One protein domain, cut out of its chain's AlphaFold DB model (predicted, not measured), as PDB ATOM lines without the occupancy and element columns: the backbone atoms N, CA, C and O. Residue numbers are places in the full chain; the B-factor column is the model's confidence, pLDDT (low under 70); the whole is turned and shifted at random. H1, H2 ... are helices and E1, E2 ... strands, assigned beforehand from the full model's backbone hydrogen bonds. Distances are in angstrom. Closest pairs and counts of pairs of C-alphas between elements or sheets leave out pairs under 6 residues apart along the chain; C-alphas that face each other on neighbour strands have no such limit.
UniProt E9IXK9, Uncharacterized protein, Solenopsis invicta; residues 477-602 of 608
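What this domain is: This is residues 477 to 602 of the 608 residues of an uncharacterized protein of Solenopsis invicta (UniProt E9IXK9). Two long parallel strands, E1 and E2, make a narrow ribbon, and the long helix H2 runs back along it, nearer to E2 than to E1. Helix H3 packs on residues 498 to 506 of H2, the hairpin of E5 and E6 lies near E2, the small hairpin of E3 and E4 with its loop reaches out to one end of the longest axis, and residues 477 to 482 stick out. The printed part has 126 residues, with three named helices and six named strands in the order H1, E1, H2, E2, E3, E4, H3, E5, E6. The class is mixed, helices and strands, in three two-stranded sheets: E1 and E2 parallel, E3 and E4 antiparallel, E5 and E6 antiparallel. The whole is loose, with a radius of gyration of the C-alphas of 18.6 A, and elongated, spanning 61 by 33 by 21 A.

Where its parts are: H1, residues 477 to 481, begins at C-alpha 477 at (2.185, -34.320, -28.802). E1, residues 485 to 493, is 25.9 A long. H2, residues 498 to 525, is 40.0 A long and ends at C-alpha 525 at (-6.956, -45.118, -33.990). E2, residues 533 to 541, is 25.6 A long. E3, residues 545 to 547, and E4, residues 562 to 564, are short. H3, residues 566 to 581, is 22.2 A long. E5, residues 590 to 594, precedes E6, residues 597 to 601, which ends at C-alpha 601 at (-20.958, -17.399, -30.214).

How they stand to each other: E1 and E2 are parallel at 18 degrees, with N 489 and O 536 2.9 A apart, within hydrogen-bond range. E1, H2 and E2 form a strand-helix-strand unit, two parallel neighbour strands with a helix between them in the chain, and its crossover is right-handed. The closest C-alphas of H2 and E2 are those of Gln 515 and Tyr 533, 6.8 A apart. H2 touches H3 with residues 498 to 506 alone, the closest C-alphas being those of Asn 502 and Thr 574, 6.3 A apart. Their lines stand at a steep tilt of 42 degrees, and they run the same way. E2 and E6 are near each other, with 9 pairs of C-alphas within 10 A. In the hairpin of E5 and E6, N 592 and O 599 are 2.8 A apart; in that of E3 and E4, N 546 and O 563 are 2.8 A apart, both within hydrogen-bond range. In H1, H2 and H3 every O i to N i+4 pair is within hydrogen-bond range. H1 and H2 are apart.

The domain as a whole: The C-alphas farthest apart, those of Tyr 525 and Asn 556, are 62.1 A apart. The printed part has no cut. The link from E3 to E4, residues 548 to 561, is long. The mean pLDDT of the printed part is 79.6; it is under 70 at residues 477 to 484, 525 to 530, 550, 552 to 556, 558 to 560 and 596.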
ATOM      1  N   VAL A 477       3.597 -34.695 -28.592       41.44
ATOM      2  CA  VAL A 477       2.185 -34.320 -28.802       41.44
ATOM      3  C   VAL A 477       1.974 -32.826 -28.535       41.44
ATOM      4  O   VAL A 477       1.341 -32.154 -29.350       41.44
ATOM      5  N   ASN A 478       2.574 -32.268 -27.479       39.41
ATOM      6  CA  ASN A 478       2.451 -30.837 -27.176       39.41
ATOM      7  C   ASN A 478       3.173 -29.939 -28.197       39.41
ATOM      8  O   ASN A 478       2.592 -28.954 -28.638       39.41
ATOM      9  N   LYS A 479       4.359 -30.323 -28.696       43.75
ATOM     10  CA  LYS A 479       5.024 -29.626 -29.825       43.75
ATOM     11  C   LYS A 479       4.296 -29.764 -31.175       43.75
ATOM     12  O   LYS A 479       4.668 -29.087 -32.131       43.75
ATOM     13  N   ARG A 480       3.311 -30.669 -31.294       47.09
ATOM     14  CA  ARG A 480       2.571 -30.958 -32.540       47.09
ATOM     15  C   ARG A 480       1.178 -30.326 -32.608       47.09
ATOM     16  O   ARG A 480       0.665 -30.203 -33.717       47.09
ATOM     17  N   LYS A 481       0.598 -29.882 -31.485       44.66
ATOM     18  CA  LYS A 481      -0.658 -29.104 -31.475       44.66
ATOM     19  C   LYS A 481      -0.520 -27.746 -32.177       44.66
ATOM     20  O   LYS A 481      -1.454 -27.331 -32.847       44.66
ATOM     21  N   ASP A 482       0.666 -27.137 -32.154       48.47
ATOM     22  CA  ASP A 482       0.953 -25.866 -32.850       48.47
ATOM     23  C   ASP A 482       1.045 -25.983 -34.385       48.47
ATOM     24  O   ASP A 482       1.328 -25.005 -35.072       48.47
ATOM     25  N   ARG A 483       0.826 -27.178 -34.955       57.97
ATOM     26  CA  ARG A 483       0.993 -27.451 -36.392       57.97
ATOM     27  C   ARG A 483      -0.306 -27.814 -37.119       57.97
ATOM     28  O   ARG A 483      -0.246 -28.311 -38.239       57.97
ATOM     29  N   ILE A 484      -1.455 -27.619 -36.476       69.50
ATOM     30  CA  ILE A 484      -2.771 -27.900 -37.056       69.50
ATOM     31  C   ILE A 484      -3.200 -26.704 -37.911       69.50
ATOM     32  O   ILE A 484      -3.223 -25.568 -37.438       69.50
ATOM     33  N   THR A 485      -3.543 -26.949 -39.176       78.12
ATOM     34  CA  THR A 485      -4.037 -25.910 -40.086       78.12
ATOM     35  C   THR A 485      -5.375 -25.375 -39.583       78.12
ATOM     36  O   THR A 485      -6.335 -26.134 -39.485       78.12
ATOM     37  N   ARG A 486      -5.475 -24.070 -39.298       85.19
ATOM     38  CA  ARG A 486      -6.760 -23.411 -39.010       85.19
ATOM     39  C   ARG A 486      -7.379 -22.807 -40.259       85.19
ATOM     40  O   ARG A 486      -6.727 -22.056 -40.979       85.19
ATOM     41  N   ILE A 487      -8.654 -23.097 -40.473       88.56
ATOM     42  CA  ILE A 487      -9.489 -22.522 -41.520       88.56
ATOM     43  C   ILE A 487     -10.443 -21.524 -40.871       88.56
ATOM     44  O   ILE A 487     -11.316 -21.900 -40.094       88.56
ATOM     45  N   TYR A 488     -10.295 -20.256 -41.246       90.56
ATOM     46  CA  TYR A 488     -11.221 -19.190 -40.884       90.56
ATOM     47  C   TYR A 488     -12.243 -18.998 -42.007       90.56
ATOM     48  O   TYR A 488     -11.946 -18.378 -43.029       90.56
ATOM     49  N   ALA A 489     -13.448 -19.536 -41.834       90.06
ATOM     50  CA  ALA A 489     -14.544 -19.347 -42.777       90.06
ATOM     51  C   ALA A 489     -15.262 -18.029 -42.463       90.06
ATOM     52  O   ALA A 489     -15.893 -17.901 -41.421       90.06
ATOM     53  N   CYS A 490     -15.166 -17.038 -43.349       91.56
ATOM     54  CA  CYS A 490     -15.824 -15.744 -43.167       91.56
ATOM     55  C   CYS A 490     -16.972 -15.579 -44.164       91.56
ATOM     56  O   CYS A 490     -16.774 -15.761 -45.364       91.56
ATOM     57  N   ALA A 491     -18.148 -15.193 -43.676       89.75
ATOM     58  CA  ALA A 491     -19.307 -14.860 -44.497       89.75
ATOM     59  C   ALA A 491     -19.886 -13.506 -44.082       89.75
ATOM     60  O   ALA A 491     -19.784 -13.100 -42.925       89.75
ATOM     61  N   THR A 492     -20.508 -12.810 -45.026       90.06
ATOM     62  CA  THR A 492     -21.275 -11.585 -44.781       90.06
ATOM     63  C   THR A 492     -22.732 -11.854 -45.117       90.06
ATOM     64  O   THR A 492     -22.995 -12.510 -46.121       90.06
ATOM     65  N   MET A 493     -23.663 -11.349 -44.314       87.38
ATOM     66  CA  MET A 493     -25.099 -11.463 -44.572       87.38
ATOM     67  C   MET A 493     -25.755 -10.090 -44.503       87.38
ATOM     68  O   MET A 493     -25.505  -9.330 -43.564       87.38
ATOM     69  N   TRP A 494     -26.616  -9.802 -45.479       82.19
ATOM     70  CA  TRP A 494     -27.423  -8.587 -45.531       82.19
ATOM     71  C   TRP A 494     -28.752  -8.888 -46.225       82.19
ATOM     72  O   TRP A 494     -28.768  -9.233 -47.399       82.19
ATOM     73  N   HIS A 495     -29.866  -8.793 -45.494       81.62
ATOM     74  CA  HIS A 495     -31.211  -9.107 -46.006       81.62
ATOM     75  C   HIS A 495     -31.390 -10.512 -46.632       81.62
ATOM     76  O   HIS A 495     -32.329 -10.712 -47.399       81.62
ATOM     77  N   GLU A 496     -30.537 -11.482 -46.285       85.38
ATOM     78  CA  GLU A 496     -30.600 -12.863 -46.797       85.38
ATOM     79  C   GLU A 496     -31.953 -13.530 -46.497       85.38
ATOM     80  O   GLU A 496     -32.540 -13.351 -45.422       85.38
ATOM     81  N   GLU A 497     -32.441 -14.357 -47.420       87.62
ATOM     82  CA  GLU A 497     -33.653 -15.137 -47.195       87.62
ATOM     83  C   GLU A 497     -33.392 -16.341 -46.278       87.62
ATOM     84  O   GLU A 497     -32.297 -16.901 -46.197       87.62
ATOM     85  N   LYS A 498     -34.448 -16.839 -45.621       88.19
ATOM     86  CA  LYS A 498     -34.360 -18.025 -44.749       88.19
ATOM     87  C   LYS A 498     -33.761 -19.249 -45.462       88.19
ATOM     88  O   LYS A 498     -33.077 -20.052 -44.831       88.19
ATOM     89  N   ASN A 499     -34.019 -19.408 -46.760       86.88
ATOM     90  CA  ASN A 499     -33.466 -20.510 -47.550       86.88
ATOM     91  C   ASN A 499     -31.953 -20.354 -47.767       86.88
ATOM     92  O   ASN A 499     -31.220 -21.329 -47.619       86.88
ATOM     93  N   GLU A 500     -31.475 -19.140 -48.037       87.06
ATOM     94  CA  GLU A 500     -30.048 -18.831 -48.203       87.06
ATOM     95  C   GLU A 500     -29.293 -19.043 -46.886       87.06
ATOM     96  O   GLU A 500     -28.278 -19.745 -46.853       87.06
ATOM     97  N   MET A 501     -29.869 -18.579 -45.768       88.88
ATOM     98  CA  MET A 501     -29.344 -18.854 -44.427       88.88
ATOM     99  C   MET A 501     -29.291 -20.362 -44.130       88.88
ATOM    100  O   MET A 501     -28.290 -20.849 -43.606       88.88
ATOM    101  N   ASN A 502     -30.325 -21.132 -44.497       89.69
ATOM    102  CA  ASN A 502     -30.321 -22.595 -44.350       89.69
ATOM    103  C   ASN A 502     -29.169 -23.247 -45.132       89.69
ATOM    104  O   ASN A 502     -28.510 -24.145 -44.609       89.69
ATOM    105  N   HIS A 503     -28.905 -22.807 -46.365       88.12
ATOM    106  CA  HIS A 503     -27.816 -23.347 -47.185       88.12
ATOM    107  C   HIS A 503     -26.431 -23.034 -46.607       88.12
ATOM    108  O   HIS A 503     -25.558 -23.912 -46.594       88.12
ATOM    109  N   LEU A 504     -26.237 -21.818 -46.085       90.06
ATOM    110  CA  LEU A 504     -24.992 -21.421 -45.430       90.06
ATOM    111  C   LEU A 504     -24.750 -22.251 -44.163       90.06
ATOM    112  O   LEU A 504     -23.707 -22.892 -44.032       90.06
ATOM    113  N   ILE A 505     -25.737 -22.308 -43.264       90.62
ATOM    114  CA  ILE A 505     -25.641 -23.085 -42.020       90.62
ATOM    115  C   ILE A 505     -25.467 -24.580 -42.311       90.62
ATOM    116  O   ILE A 505     -24.652 -25.240 -41.671       90.62
ATOM    117  N   GLY A 506     -26.166 -25.118 -43.314       87.25
ATOM    118  CA  GLY A 506     -26.000 -26.504 -43.748       87.25
ATOM    119  C   GLY A 506     -24.577 -26.813 -44.225       87.25
ATOM    120  O   GLY A 506     -24.038 -27.871 -43.904       87.25
ATOM    121  N   SER A 507     -23.941 -25.884 -44.942       88.88
ATOM    122  CA  SER A 507     -22.538 -26.016 -45.361       88.88
ATOM    123  C   SER A 507     -21.578 -26.016 -44.170       88.88
ATOM    124  O   SER A 507     -20.684 -26.857 -44.110       88.88
ATOM    125  N   ILE A 508     -21.801 -25.138 -43.188       90.31
ATOM    126  CA  ILE A 508     -20.985 -25.064 -41.965       90.31
ATOM    127  C   ILE A 508     -21.105 -26.361 -41.152       90.31
ATOM    128  O   ILE A 508     -20.094 -26.941 -40.768       90.31
ATOM    129  N   LEU A 509     -22.325 -26.877 -40.957       88.62
ATOM    130  CA  LEU A 509     -22.559 -28.131 -40.227       88.62
ATOM    131  C   LEU A 509     -21.932 -29.352 -40.918       88.62
ATOM    132  O   LEU A 509     -21.538 -30.310 -40.253       88.62
ATOM    133  N   ARG A 510     -21.817 -29.341 -42.251       83.50
ATOM    134  CA  ARG A 510     -21.116 -30.396 -43.003       83.50
ATOM    135  C   ARG A 510     -19.611 -30.378 -42.736       83.50
ATOM    136  O   ARG A 510     -19.034 -31.449 -42.565       83.50
ATOM    137  N   LEU A 511     -19.004 -29.194 -42.663       85.81
ATOM    138  CA  LEU A 511     -17.588 -29.043 -42.310       85.81
ATOM    139  C   LEU A 511     -17.331 -29.404 -40.837       85.81
ATOM    140  O   LEU A 511     -16.374 -30.112 -40.543       85.81
ATOM    141  N   ASP A 512     -18.228 -29.012 -39.926       87.19
ATOM    142  CA  ASP A 512     -18.189 -29.414 -38.509       87.19
ATOM    143  C   ASP A 512     -18.235 -30.946 -38.354       87.19
ATOM    144  O   ASP A 512     -17.435 -31.542 -37.625       87.19
ATOM    145  N   LYS A 513     -19.115 -31.613 -39.113       83.75
ATOM    146  CA  LYS A 513     -19.210 -33.080 -39.149       83.75
ATOM    147  C   LYS A 513     -17.921 -33.738 -39.652       83.75
ATOM    148  O   LYS A 513     -17.486 -34.731 -39.065       83.75
ATOM    149  N   ASP A 514     -17.335 -33.218 -40.727       84.38
ATOM    150  CA  ASP A 514     -16.097 -33.737 -41.321       84.38
ATOM    151  C   ASP A 514     -14.914 -33.608 -40.352       84.38
ATOM    152  O   ASP A 514     -14.278 -34.605 -39.994       84.38
ATOM    153  N   GLN A 515     -14.707 -32.408 -39.802       86.31
ATOM    154  CA  GLN A 515     -13.673 -32.171 -38.802       86.31
ATOM    155  C   GLN A 515     -13.855 -33.071 -37.570       86.31
ATOM    156  O   GLN A 515     -12.877 -33.636 -37.066       86.31
ATOM    157  N   CYS A 516     -15.092 -33.238 -37.084       84.00
ATOM    158  CA  CYS A 516     -15.395 -34.132 -35.970       84.00
ATOM    159  C   CYS A 516     -15.001 -35.583 -36.291       84.00
ATOM    160  O   CYS A 516     -14.355 -36.240 -35.470       84.00
ATOM    161  N   ALA A 517     -15.335 -36.084 -37.483       79.44
ATOM    162  CA  ALA A 517     -14.996 -37.441 -37.905       79.44
ATOM    163  C   ALA A 517     -13.475 -37.663 -37.959       79.44
ATOM    164  O   ALA A 517     -12.975 -38.669 -37.444       79.44
ATOM    165  N   MET A 518     -12.723 -36.708 -38.511       78.69
ATOM    166  CA  MET A 518     -11.260 -36.770 -38.553       78.69
ATOM    167  C   MET A 518     -10.659 -36.726 -37.144       78.69
ATOM    168  O   MET A 518      -9.812 -37.556 -36.814       78.69
ATOM    169  N   ARG A 519     -11.143 -35.820 -36.283       81.44
ATOM    170  CA  ARG A 519     -10.680 -35.669 -34.893       81.44
ATOM    171  C   ARG A 519     -10.887 -36.955 -34.088       81.44
ATOM    172  O   ARG A 519      -9.975 -37.410 -33.397       81.44
ATOM    173  N   VAL A 520     -12.068 -37.568 -34.197       78.31
ATOM    174  CA  VAL A 520     -12.389 -38.835 -33.520       78.31
ATOM    175  C   VAL A 520     -11.536 -39.978 -34.066       78.31
ATOM    176  O   VAL A 520     -10.996 -40.753 -33.282       78.31
ATOM    177  N   THR A 521     -11.348 -40.056 -35.387       74.00
ATOM    178  CA  THR A 521     -10.512 -41.086 -36.029       74.00
ATOM    179  C   THR A 521      -9.060 -40.994 -35.557       74.00
ATOM    180  O   THR A 521      -8.476 -42.008 -35.174       74.00
ATOM    181  N   GLN A 522      -8.495 -39.785 -35.501       73.88
ATOM    182  CA  GLN A 522      -7.144 -39.560 -34.985       73.88
ATOM    183  C   GLN A 522      -7.016 -39.968 -33.513       73.88
ATOM    184  O   GLN A 522      -6.074 -40.675 -33.151       73.88
ATOM    185  N   LYS A 523      -7.977 -39.570 -32.664       75.00
ATOM    186  CA  LYS A 523      -7.968 -39.887 -31.225       75.00
ATOM    187  C   LYS A 523      -8.157 -41.388 -30.968       75.00
ATOM    188  O   LYS A 523      -7.484 -41.941 -30.102       75.00
ATOM    189  N   HIS A 524      -9.038 -42.050 -31.719       71.00
ATOM    190  CA  HIS A 524      -9.392 -43.456 -31.506       71.00
ATOM    191  C   HIS A 524      -8.352 -44.430 -32.075       71.00
ATOM    192  O   HIS A 524      -7.925 -45.345 -31.375       71.00
ATOM    193  N   TYR A 525      -7.905 -44.220 -33.318       65.69
ATOM    194  CA  TYR A 525      -6.956 -45.118 -33.990       65.69
ATOM    195  C   TYR A 525      -5.488 -44.725 -33.790       65.69
ATOM    196  O   TYR A 525      -4.604 -45.458 -34.227       65.69
ATOM    197  N   LYS A 526      -5.210 -43.584 -33.142       69.31
ATOM    198  CA  LYS A 526      -3.855 -43.021 -32.976       69.31
ATOM    199  C   LYS A 526      -3.101 -42.868 -34.309       69.31
ATOM    200  O   LYS A 526      -1.877 -42.954 -34.353       69.31
ATOM    201  N   VAL A 527      -3.836 -42.643 -35.401       67.31
ATOM    202  CA  VAL A 527      -3.292 -42.403 -36.745       67.31
ATOM    203  C   VAL A 527      -3.269 -40.901 -37.002       67.31
ATOM    204  O   VAL A 527      -4.247 -40.214 -36.727       67.31
ATOM    205  N   HIS A 528      -2.165 -40.385 -37.542       65.50
ATOM    206  CA  HIS A 528      -2.089 -38.995 -37.985       65.50
ATOM    207  C   HIS A 528      -2.711 -38.861 -39.379       65.50
ATOM    208  O   HIS A 528      -2.329 -39.585 -40.297       65.50
ATOM    209  N   ILE A 529      -3.664 -37.939 -39.524       68.12
ATOM    210  CA  ILE A 529      -4.240 -37.571 -40.824       68.12
ATOM    211  C   ILE A 529      -3.571 -36.264 -41.240       68.12
ATOM    212  O   ILE A 529      -3.703 -35.274 -40.523       68.12
ATOM    213  N   GLU A 530      -2.844 -36.290 -42.357       64.44
ATOM    214  CA  GLU A 530      -2.073 -35.143 -42.862       64.44
ATOM    215  C   GLU A 530      -2.973 -33.930 -43.160       64.44
ATOM    216  O   GLU A 530      -2.594 -32.805 -42.860       64.44
ATOM    217  N   ASP A 531      -4.201 -34.167 -43.635       75.00
ATOM    218  CA  ASP A 531      -5.162 -33.124 -44.025       75.00
ATOM    219  C   ASP A 531      -6.053 -32.616 -42.870       75.00
ATOM    220  O   ASP A 531      -7.103 -32.023 -43.106       75.00
ATOM    221  N   TYR A 532      -5.697 -32.870 -41.606       81.31
ATOM    222  CA  TYR A 532      -6.507 -32.414 -40.471       81.31
ATOM    223  C   TYR A 532      -6.495 -30.890 -40.312       81.31
ATOM    224  O   TYR A 532      -5.431 -30.267 -40.305       81.31
ATOM    225  N   TYR A 533      -7.678 -30.310 -40.102       85.81
ATOM    226  CA  TYR A 533      -7.853 -28.876 -39.914       85.81
ATOM    227  C   TYR A 533      -8.738 -28.525 -38.713       85.81
ATOM    228  O   TYR A 533      -9.561 -29.315 -38.245       85.81
ATOM    229  N   GLU A 534      -8.563 -27.302 -38.219       87.62
ATOM    230  CA  GLU A 534      -9.430 -26.649 -37.244       87.62
ATOM    231  C   GLU A 534     -10.288 -25.581 -37.923       87.62
ATOM    232  O   GLU A 534      -9.747 -24.626 -38.466       87.62
ATOM    233  N   LEU A 535     -11.612 -25.731 -37.915       89.25
ATOM    234  CA  LEU A 535     -12.543 -24.752 -38.468       89.25
ATOM    235  C   LEU A 535     -12.967 -23.735 -37.404       89.25
ATOM    236  O   LEU A 535     -13.411 -24.119 -36.328       89.25
ATOM    237  N   GLU A 536     -12.910 -22.450 -37.746       92.62
ATOM    238  CA  GLU A 536     -13.593 -21.371 -37.031       92.62
ATOM    239  C   GLU A 536     -14.412 -20.566 -38.047       92.62
ATOM    240  O   GLU A 536     -13.895 -20.147 -39.086       92.62
ATOM    241  N   THR A 537     -15.709 -20.378 -37.786       92.62
ATOM    242  CA  THR A 537     -16.605 -19.673 -38.714       92.62
ATOM    243  C   THR A 537     -17.059 -18.334 -38.144       92.62
ATOM    244  O   THR A 537     -17.611 -18.261 -37.048       92.62
ATOM    245  N   HIS A 538     -16.885 -17.269 -38.922       92.88
ATOM    246  CA  HIS A 538     -17.303 -15.910 -38.607       92.88
ATOM    247  C   HIS A 538     -18.345 -15.432 -39.609       92.88
ATOM    248  O   HIS A 538     -18.101 -15.407 -40.814       92.88
ATOM    249  N   ILE A 539     -19.499 -15.002 -39.105       91.94
ATOM    250  CA  ILE A 539     -20.545 -14.414 -39.934       91.94
ATOM    251  C   ILE A 539     -20.747 -12.964 -39.505       91.94
ATOM    252  O   ILE A 539     -21.131 -12.694 -38.367       91.94
ATOM    253  N   PHE A 540     -20.469 -12.037 -40.414       90.00
ATOM    254  CA  PHE A 540     -20.692 -10.609 -40.230       90.00
ATOM    255  C   PHE A 540     -22.095 -10.259 -40.716       90.00
ATOM    256  O   PHE A 540     -22.446 -10.540 -41.861       90.00
ATOM    257  N   PHE A 541     -22.896  -9.666 -39.839       88.00
ATOM    258  CA  PHE A 541     -24.279  -9.307 -40.128       88.00
ATOM    259  C   PHE A 541     -24.390  -7.790 -40.279       88.00
ATOM    260  O   PHE A 541     -24.089  -7.068 -39.328       88.00
ATOM    261  N   ASP A 542     -24.801  -7.321 -41.455       85.19
ATOM    262  CA  ASP A 542     -25.008  -5.895 -41.716       85.19
ATOM    263  C   ASP A 542     -26.414  -5.449 -41.274       85.19
ATOM    264  O   ASP A 542     -27.370  -6.220 -41.358       85.19
ATOM    265  N   ASP A 543     -26.535  -4.217 -40.778       81.88
ATOM    266  CA  ASP A 543     -27.779  -3.629 -40.250       81.88
ATOM    267  C   ASP A 543     -28.514  -4.522 -39.215       81.88
ATOM    268  O   ASP A 543     -29.711  -4.825 -39.293       81.88
ATOM    269  N   ALA A 544     -27.753  -5.016 -38.231       82.88
ATOM    270  CA  ALA A 544     -28.230  -5.984 -37.239       82.88
ATOM    271  C   ALA A 544     -29.184  -5.397 -36.176       82.88
ATOM    272  O   ALA A 544     -29.844  -6.164 -35.465       82.88
ATOM    273  N   PHE A 545     -29.264  -4.069 -36.053       82.75
ATOM    274  CA  PHE A 545     -30.039  -3.372 -35.025       82.75
ATOM    275  C   PHE A 545     -31.007  -2.371 -35.652       82.75
ATOM    276  O   PHE A 545     -30.639  -1.601 -36.527       82.75
ATOM    277  N   CYS A 546     -32.237  -2.338 -35.149       78.25
ATOM    278  CA  CYS A 546     -33.269  -1.391 -35.551       78.25
ATOM    279  C   CYS A 546     -33.762  -0.603 -34.332       78.25
ATOM    280  O   CYS A 546     -33.769  -1.110 -33.211       78.25
ATOM    281  N   CYS A 547     -34.227   0.629 -34.534       79.12
ATOM    282  CA  CYS A 547     -34.850   1.403 -33.459       79.12
ATOM    283  C   CYS A 547     -36.178   0.754 -33.025       79.12
ATOM    284  O   CYS A 547     -37.001   0.404 -33.876       79.12
ATOM    285  N   MET A 548     -36.430   0.652 -31.713       77.38
ATOM    286  CA  MET A 548     -37.684   0.090 -31.178       77.38
ATOM    287  C   MET A 548     -38.939   0.861 -31.621       77.38
ATOM    288  O   MET A 548     -40.034   0.307 -31.649       77.38
ATOM    289  N   HIS A 549     -38.782   2.120 -32.034       75.38
ATOM    290  CA  HIS A 549     -39.863   2.978 -32.524       75.38
ATOM    291  C   HIS A 549     -40.216   2.766 -34.011       75.38
ATOM    292  O   HIS A 549     -41.011   3.526 -34.561       75.38
ATOM    293  N   GLY A 550     -39.626   1.771 -34.687       67.69
ATOM    294  CA  GLY A 550     -39.951   1.442 -36.083       67.69
ATOM    295  C   GLY A 550     -39.477   2.484 -37.105       67.69
ATOM    296  O   GLY A 550     -40.071   2.630 -38.171       67.69
ATOM    297  N   CYS A 551     -38.426   3.238 -36.778       73.38
ATOM    298  CA  CYS A 551     -37.843   4.236 -37.674       73.38
ATOM    299  C   CYS A 551     -36.998   3.559 -38.768       73.38
ATOM    300  O   CYS A 551     -36.175   2.704 -38.464       73.38
ATOM    301  N   VAL A 552     -37.165   3.976 -40.028       60.91
ATOM    302  CA  VAL A 552     -36.483   3.401 -41.215       60.91
ATOM    303  C   VAL A 552     -35.241   4.235 -41.615       60.91
ATOM    304  O   VAL A 552     -34.771   4.187 -42.744       60.91
ATOM    305  N   GLY A 553     -34.706   5.060 -40.705       65.25
ATOM    306  CA  GLY A 553     -33.576   5.961 -40.976       65.25
ATOM    307  C   GLY A 553     -33.040   6.654 -39.720       65.25
ATOM    308  O   GLY A 553     -33.370   6.245 -38.606       65.25
ATOM    309  N   LEU A 554     -32.231   7.714 -39.895       60.69
ATOM    310  CA  LEU A 554     -31.687   8.502 -38.778       60.69
ATOM    311  C   LEU A 554     -32.827   8.976 -37.867       60.69
ATOM    312  O   LEU A 554     -33.714   9.715 -38.297       60.69
ATOM    313  N   CYS A 555     -32.791   8.555 -36.609       68.69
ATOM    314  CA  CYS A 555     -33.754   8.948 -35.595       68.69
ATOM    315  C   CYS A 555     -33.015   9.529 -34.387       68.69
ATOM    316  O   CYS A 555     -31.906   9.113 -34.076       68.69
ATOM    317  N   ASN A 556     -33.630  10.507 -33.719       68.06
ATOM    318  CA  ASN A 556     -33.055  11.183 -32.548       68.06
ATOM    319  C   ASN A 556     -33.400  10.459 -31.230       68.06
ATOM    320  O   ASN A 556     -33.507  11.104 -30.189       68.06
ATOM    321  N   HIS A 557     -33.660   9.152 -31.288       75.19
ATOM    322  CA  HIS A 557     -33.931   8.335 -30.103       75.19
ATOM    323  C   HIS A 557     -32.615   7.901 -29.448       75.19
ATOM    324  O   HIS A 557     -31.570   7.913 -30.098       75.19
ATOM    325  N   ASP A 558     -32.669   7.553 -28.161       69.69
ATOM    326  CA  ASP A 558     -31.478   7.140 -27.416       69.69
ATOM    327  C   ASP A 558     -30.906   5.834 -28.000       69.69
ATOM    328  O   ASP A 558     -31.653   4.938 -28.399       69.69
ATOM    329  N   GLU A 559     -29.579   5.699 -28.040       65.62
ATOM    330  CA  GLU A 559     -28.896   4.516 -28.602       65.62
ATOM    331  C   GLU A 559     -29.256   3.226 -27.836       65.62
ATOM    332  O   GLU A 559     -29.217   2.119 -28.380       65.62
ATOM    333  N   ASN A 560     -29.689   3.382 -26.581       67.44
ATOM    334  CA  ASN A 560     -30.168   2.311 -25.711       67.44
ATOM    335  C   ASN A 560     -31.555   1.758 -26.109       67.44
ATOM    336  O   ASN A 560     -31.947   0.697 -25.625       67.44
ATOM    337  N   GLU A 561     -32.299   2.438 -26.988       74.12
ATOM    338  CA  GLU A 561     -33.643   2.045 -27.449       74.12
ATOM    339  C   GLU A 561     -33.595   1.307 -28.798       74.12
ATOM    340  O   GLU A 561     -34.372   1.556 -29.730       74.12
ATOM    341  N   THR A 562     -32.653   0.371 -28.902       74.69
ATOM    342  CA  THR A 562     -32.414  -0.452 -30.087       74.69
ATOM    343  C   THR A 562     -32.798  -1.909 -29.832       74.69
ATOM    344  O   THR A 562     -32.621  -2.454 -28.744       74.69
ATOM    345  N   GLN A 563     -33.358  -2.558 -30.850       80.56
ATOM    346  CA  GLN A 563     -33.689  -3.980 -30.854       80.56
ATOM    347  C   GLN A 563     -32.989  -4.689 -32.007       80.56
ATOM    348  O   GLN A 563     -32.597  -4.079 -32.997       80.56
ATOM    349  N   VAL A 564     -32.854  -6.003 -31.888       84.00
ATOM    350  CA  VAL A 564     -32.258  -6.841 -32.929       84.00
ATOM    351  C   VAL A 564     -33.204  -6.946 -34.131       84.00
ATOM    352  O   VAL A 564     -34.413  -7.107 -33.965       84.00
ATOM    353  N   ASN A 565     -32.649  -6.870 -35.339       86.06
ATOM    354  CA  ASN A 565     -33.397  -6.977 -36.590       86.06
ATOM    355  C   ASN A 565     -34.014  -8.386 -36.774       86.06
ATOM    356  O   ASN A 565     -33.460  -9.398 -36.334       86.06
ATOM    357  N   GLN A 566     -35.147  -8.476 -37.481       85.19
ATOM    358  CA  GLN A 566     -35.880  -9.720 -37.749       85.19
ATOM    359  C   GLN A 566     -35.020 -10.777 -38.458       85.19
ATOM    360  O   GLN A 566     -35.175 -11.977 -38.217       85.19
ATOM    361  N   TYR A 567     -34.088 -10.355 -39.312       87.19
ATOM    362  CA  TYR A 567     -33.190 -11.274 -40.013       87.19
ATOM    363  C   TYR A 567     -32.204 -11.973 -39.069       87.19
ATOM    364  O   TYR A 567     -31.938 -13.163 -39.226       87.19
ATOM    365  N   VAL A 568     -31.721 -11.280 -38.035       87.94
ATOM    366  CA  VAL A 568     -30.851 -11.881 -37.015       87.94
ATOM    367  C   VAL A 568     -31.640 -12.881 -36.164       87.94
ATOM    368  O   VAL A 568     -31.135 -13.959 -35.861       87.94
ATOM    369  N   ILE A 569     -32.902 -12.582 -35.833       87.94
ATOM    370  CA  ILE A 569     -33.795 -13.540 -35.153       87.94
ATOM    371  C   ILE A 569     -33.991 -14.786 -36.028       87.94
ATOM    372  O   ILE A 569     -33.831 -15.914 -35.560       87.94
ATOM    373  N   THR A 570     -34.250 -14.580 -37.321       89.62
ATOM    374  CA  THR A 570     -34.420 -15.658 -38.304       89.62
ATOM    375  C   THR A 570     -33.165 -16.525 -38.416       89.62
ATOM    376  O   THR A 570     -33.280 -17.748 -38.487       89.62
ATOM    377  N   LEU A 571     -31.967 -15.934 -38.373       89.81
ATOM    378  CA  LEU A 571     -30.703 -16.671 -38.336       89.81
ATOM    379  C   LEU A 571     -30.598 -17.564 -37.091       89.81
ATOM    380  O   LEU A 571     -30.270 -18.742 -37.218       89.81
ATOM    381  N   VAL A 572     -30.900 -17.034 -35.899       89.81
ATOM    382  CA  VAL A 572     -30.834 -17.803 -34.640       89.81
ATOM    383  C   VAL A 572     -31.778 -19.008 -34.693       89.81
ATOM    384  O   VAL A 572     -31.365 -20.129 -34.393       89.81
ATOM    385  N   GLU A 573     -33.019 -18.803 -35.142       89.62
ATOM    386  CA  GLU A 573     -33.991 -19.887 -35.331       89.62
ATOM    387  C   GLU A 573     -33.532 -20.912 -36.374       89.62
ATOM    388  O   GLU A 573     -33.806 -22.109 -36.257       89.62
ATOM    389  N   THR A 574     -32.850 -20.442 -37.416       88.81
ATOM    390  CA  THR A 574     -32.354 -21.269 -38.516       88.81
ATOM    391  C   THR A 574     -31.204 -22.161 -38.054       88.81
ATOM    392  O   THR A 574     -31.218 -23.359 -38.335       88.81
ATOM    393  N   VAL A 575     -30.256 -21.631 -37.277       88.31
ATOM    394  CA  VAL A 575     -29.187 -22.425 -36.647       88.31
ATOM    395  C   VAL A 575     -29.781 -23.485 -35.724       88.31
ATOM    396  O   VAL A 575     -29.454 -24.665 -35.853       88.31
ATOM    397  N   GLN A 576     -30.710 -23.090 -34.852       87.69
ATOM    398  CA  GLN A 576     -31.368 -24.003 -33.923       87.69
ATOM    399  C   GLN A 576     -32.087 -25.149 -34.651       87.69
ATOM    400  O   GLN A 576     -31.844 -26.319 -34.354       87.69
ATOM    401  N   ARG A 577     -32.914 -24.823 -35.652       86.12
ATOM    402  CA  ARG A 577     -33.676 -25.817 -36.417       86.12
ATOM    403  C   ARG A 577     -32.766 -26.764 -37.204       86.12
ATOM    404  O   ARG A 577     -33.060 -27.952 -37.278       86.12
ATOM    405  N   ASN A 578     -31.659 -26.278 -37.774       84.94
ATOM    406  CA  ASN A 578     -30.720 -27.138 -38.503       84.94
ATOM    407  C   ASN A 578     -29.977 -28.119 -37.582       84.94
ATOM    408  O   ASN A 578     -29.762 -29.263 -37.972       84.94
ATOM    409  N   VAL A 579     -29.642 -27.720 -36.352       83.44
ATOM    410  CA  VAL A 579     -29.048 -28.631 -35.356       83.44
ATOM    411  C   VAL A 579     -30.069 -29.665 -34.868       83.44
ATOM    412  O   VAL A 579     -29.753 -30.850 -34.765       83.44
ATOM    413  N   GLU A 580     -31.314 -29.245 -34.633       82.56
ATOM    414  CA  GLU A 580     -32.411 -30.139 -34.240       82.56
ATOM    415  C   GLU A 580     -32.750 -31.161 -35.336       82.56
ATOM    416  O   GLU A 580     -32.992 -32.328 -35.031       82.56
ATOM    417  N   ASN A 581     -32.688 -30.764 -36.614       81.31
ATOM    418  CA  ASN A 581     -32.860 -31.668 -37.758       81.31
ATOM    419  C   ASN A 581     -31.802 -32.783 -37.800       81.31
ATOM    420  O   ASN A 581     -32.057 -33.858 -38.341       81.31
ATOM    421  N   LEU A 582     -30.626 -32.552 -37.208       73.06
ATOM    422  CA  LEU A 582     -29.582 -33.563 -37.042       73.06
ATOM    423  C   LEU A 582     -29.762 -34.407 -35.766       73.06
ATOM    424  O   LEU A 582     -28.877 -35.187 -35.422       73.06
ATOM    425  N   TRP A 583     -30.908 -34.292 -35.082       71.12
ATOM    426  CA  TRP A 583     -31.256 -35.012 -33.849       71.12
ATOM    427  C   TRP A 583     -30.325 -34.702 -32.667       71.12
ATOM    428  O   TRP A 583     -30.128 -35.532 -31.774       71.12
ATOM    429  N   MET A 584     -29.759 -33.493 -32.651       72.44
ATOM    430  CA  MET A 584     -28.838 -33.017 -31.618       72.44
ATOM    431  C   MET A 584     -29.482 -31.904 -30.783       72.44
ATOM    432  O   MET A 584     -30.340 -31.164 -31.263       72.44
ATOM    433  N   ARG A 585     -29.090 -31.790 -29.506       72.00
ATOM    434  CA  ARG A 585     -29.587 -30.722 -28.623       72.00
ATOM    435  C   ARG A 585     -28.937 -29.398 -29.016       72.00
ATOM    436  O   ARG A 585     -27.717 -29.270 -28.957       72.00
ATOM    437  N   SER A 586     -29.750 -28.419 -29.395       73.50
ATOM    438  CA  SER A 586     -29.302 -27.056 -29.664       73.50
ATOM    439  C   SER A 586     -29.023 -26.323 -28.344       73.50
ATOM    440  O   SER A 586     -29.830 -26.354 -27.415       73.50
ATOM    441  N   SER A 587     -27.857 -25.679 -28.241       75.62
ATOM    442  CA  SER A 587     -27.538 -24.772 -27.131       75.62
ATOM    443  C   SER A 587     -27.716 -23.321 -27.589       75.62
ATOM    444  O   SER A 587     -27.354 -23.003 -28.727       75.62
ATOM    445  N   PRO A 588     -28.269 -22.429 -26.749       80.81
ATOM    446  CA  PRO A 588     -28.399 -21.022 -27.107       80.81
ATOM    447  C   PRO A 588     -27.015 -20.362 -27.255       80.81
ATOM    448  O   PRO A 588     -26.075 -20.756 -26.560       80.81
ATOM    449  N   PRO A 589     -26.873 -19.340 -28.120       88.94
ATOM    450  CA  PRO A 589     -25.606 -18.636 -28.277       88.94
ATOM    451  C   PRO A 589     -25.207 -17.874 -27.018       88.94
ATOM    452  O   PRO A 589     -26.037 -17.236 -26.365       88.94
ATOM    453  N   THR A 590     -23.902 -17.832 -26.761       88.50
ATOM    454  CA  THR A 590     -23.317 -16.910 -25.785       88.50
ATOM    455  C   THR A 590     -23.234 -15.517 -26.400       88.50
ATOM    456  O   THR A 590     -22.746 -15.355 -27.519       88.50
ATOM    457  N   LYS A 591     -23.726 -14.504 -25.681       88.88
ATOM    458  CA  LYS A 591     -23.827 -13.123 -26.170       88.88
ATOM    459  C   LYS A 591     -22.751 -12.257 -25.521       88.88
ATOM    460  O   LYS A 591     -22.665 -12.220 -24.297       88.88
ATOM    461  N   TYR A 592     -21.984 -11.531 -26.329       86.12
ATOM    462  CA  TYR A 592     -20.966 -10.587 -25.871       86.12
ATOM    463  C   TYR A 592     -21.263  -9.179 -26.406       86.12
ATOM    464  O   TYR A 592     -21.482  -9.038 -27.614       86.12
ATOM    465  N   PRO A 593     -21.247  -8.136 -25.558       81.31
ATOM    466  CA  PRO A 593     -21.287  -6.758 -26.034       81.31
ATOM    467  C   PRO A 593     -19.953  -6.402 -26.706       81.31
ATOM    468  O   PRO A 593     -18.887  -6.742 -26.189       81.31
ATOM    469  N   THR A 594     -19.993  -5.730 -27.855       80.94
ATOM    470  CA  THR A 594     -18.794  -5.241 -28.556       80.94
ATOM    471  C   THR A 594     -18.905  -3.734 -28.819       80.94
ATOM    472  O   THR A 594     -20.013  -3.207 -28.853       80.94
ATOM    473  N   PRO A 595     -17.787  -3.006 -29.024       75.38
ATOM    474  CA  PRO A 595     -17.826  -1.551 -29.230       75.38
ATOM    475  C   PRO A 595     -18.663  -1.080 -30.429       75.38
ATOM    476  O   PRO A 595     -19.053   0.079 -30.472       75.38
ATOM    477  N   TYR A 596     -18.922  -1.964 -31.397       69.25
ATOM    478  CA  TYR A 596     -19.650  -1.665 -32.633       69.25
ATOM    479  C   TYR A 596     -20.922  -2.520 -32.796       69.25
ATOM    480  O   TYR A 596     -21.437  -2.642 -33.903       69.25
ATOM    481  N   GLY A 597     -21.414  -3.157 -31.722       80.31
ATOM    482  CA  GLY A 597     -22.628  -3.975 -31.763       80.31
ATOM    483  C   GLY A 597     -22.622  -5.141 -30.772       80.31
ATOM    484  O   GLY A 597     -22.300  -4.993 -29.594       80.31
ATOM    485  N   GLY A 598     -23.002  -6.328 -31.247       85.19
ATOM    486  CA  GLY A 598     -23.032  -7.552 -30.448       85.19
ATOM    487  C   GLY A 598     -22.364  -8.720 -31.164       85.19
ATOM    488  O   GLY A 598     -22.398  -8.814 -32.389       85.19
ATOM    489  N   ARG A 599     -21.765  -9.633 -30.396       88.81
ATOM    490  CA  ARG A 599     -21.210 -10.899 -30.891       88.81
ATOM    491  C   ARG A 599     -21.997 -12.067 -30.307       88.81
ATOM    492  O   ARG A 599     -22.148 -12.168 -29.091       88.81
ATOM    493  N   LEU A 600     -22.454 -12.962 -31.177       89.88
ATOM    494  CA  LEU A 600     -23.070 -14.236 -30.813       89.88
ATOM    495  C   LEU A 600     -22.066 -15.363 -31.081       89.88
ATOM    496  O   LEU A 600     -21.457 -15.400 -32.148       89.88
ATOM    497  N   VAL A 601     -21.866 -16.249 -30.108       90.50
ATOM    498  CA  VAL A 601     -20.958 -17.399 -30.214       90.50
ATOM    499  C   VAL A 601     -21.742 -18.681 -29.980       90.50
ATOM    500  O   VAL A 601     -22.392 -18.827 -28.944       90.50
ATOM    501  N   TRP A 602     -21.653 -19.605 -30.930       88.81
ATOM    502  CA  TRP A 602     -22.175 -20.963 -30.820       88.81
ATOM    503  C   TRP A 602     -21.009 -21.941 -30.748       88.81
ATOM    504  O   TRP A 602     -20.000 -21.730 -31.410       88.81
TER     505      TRP A 602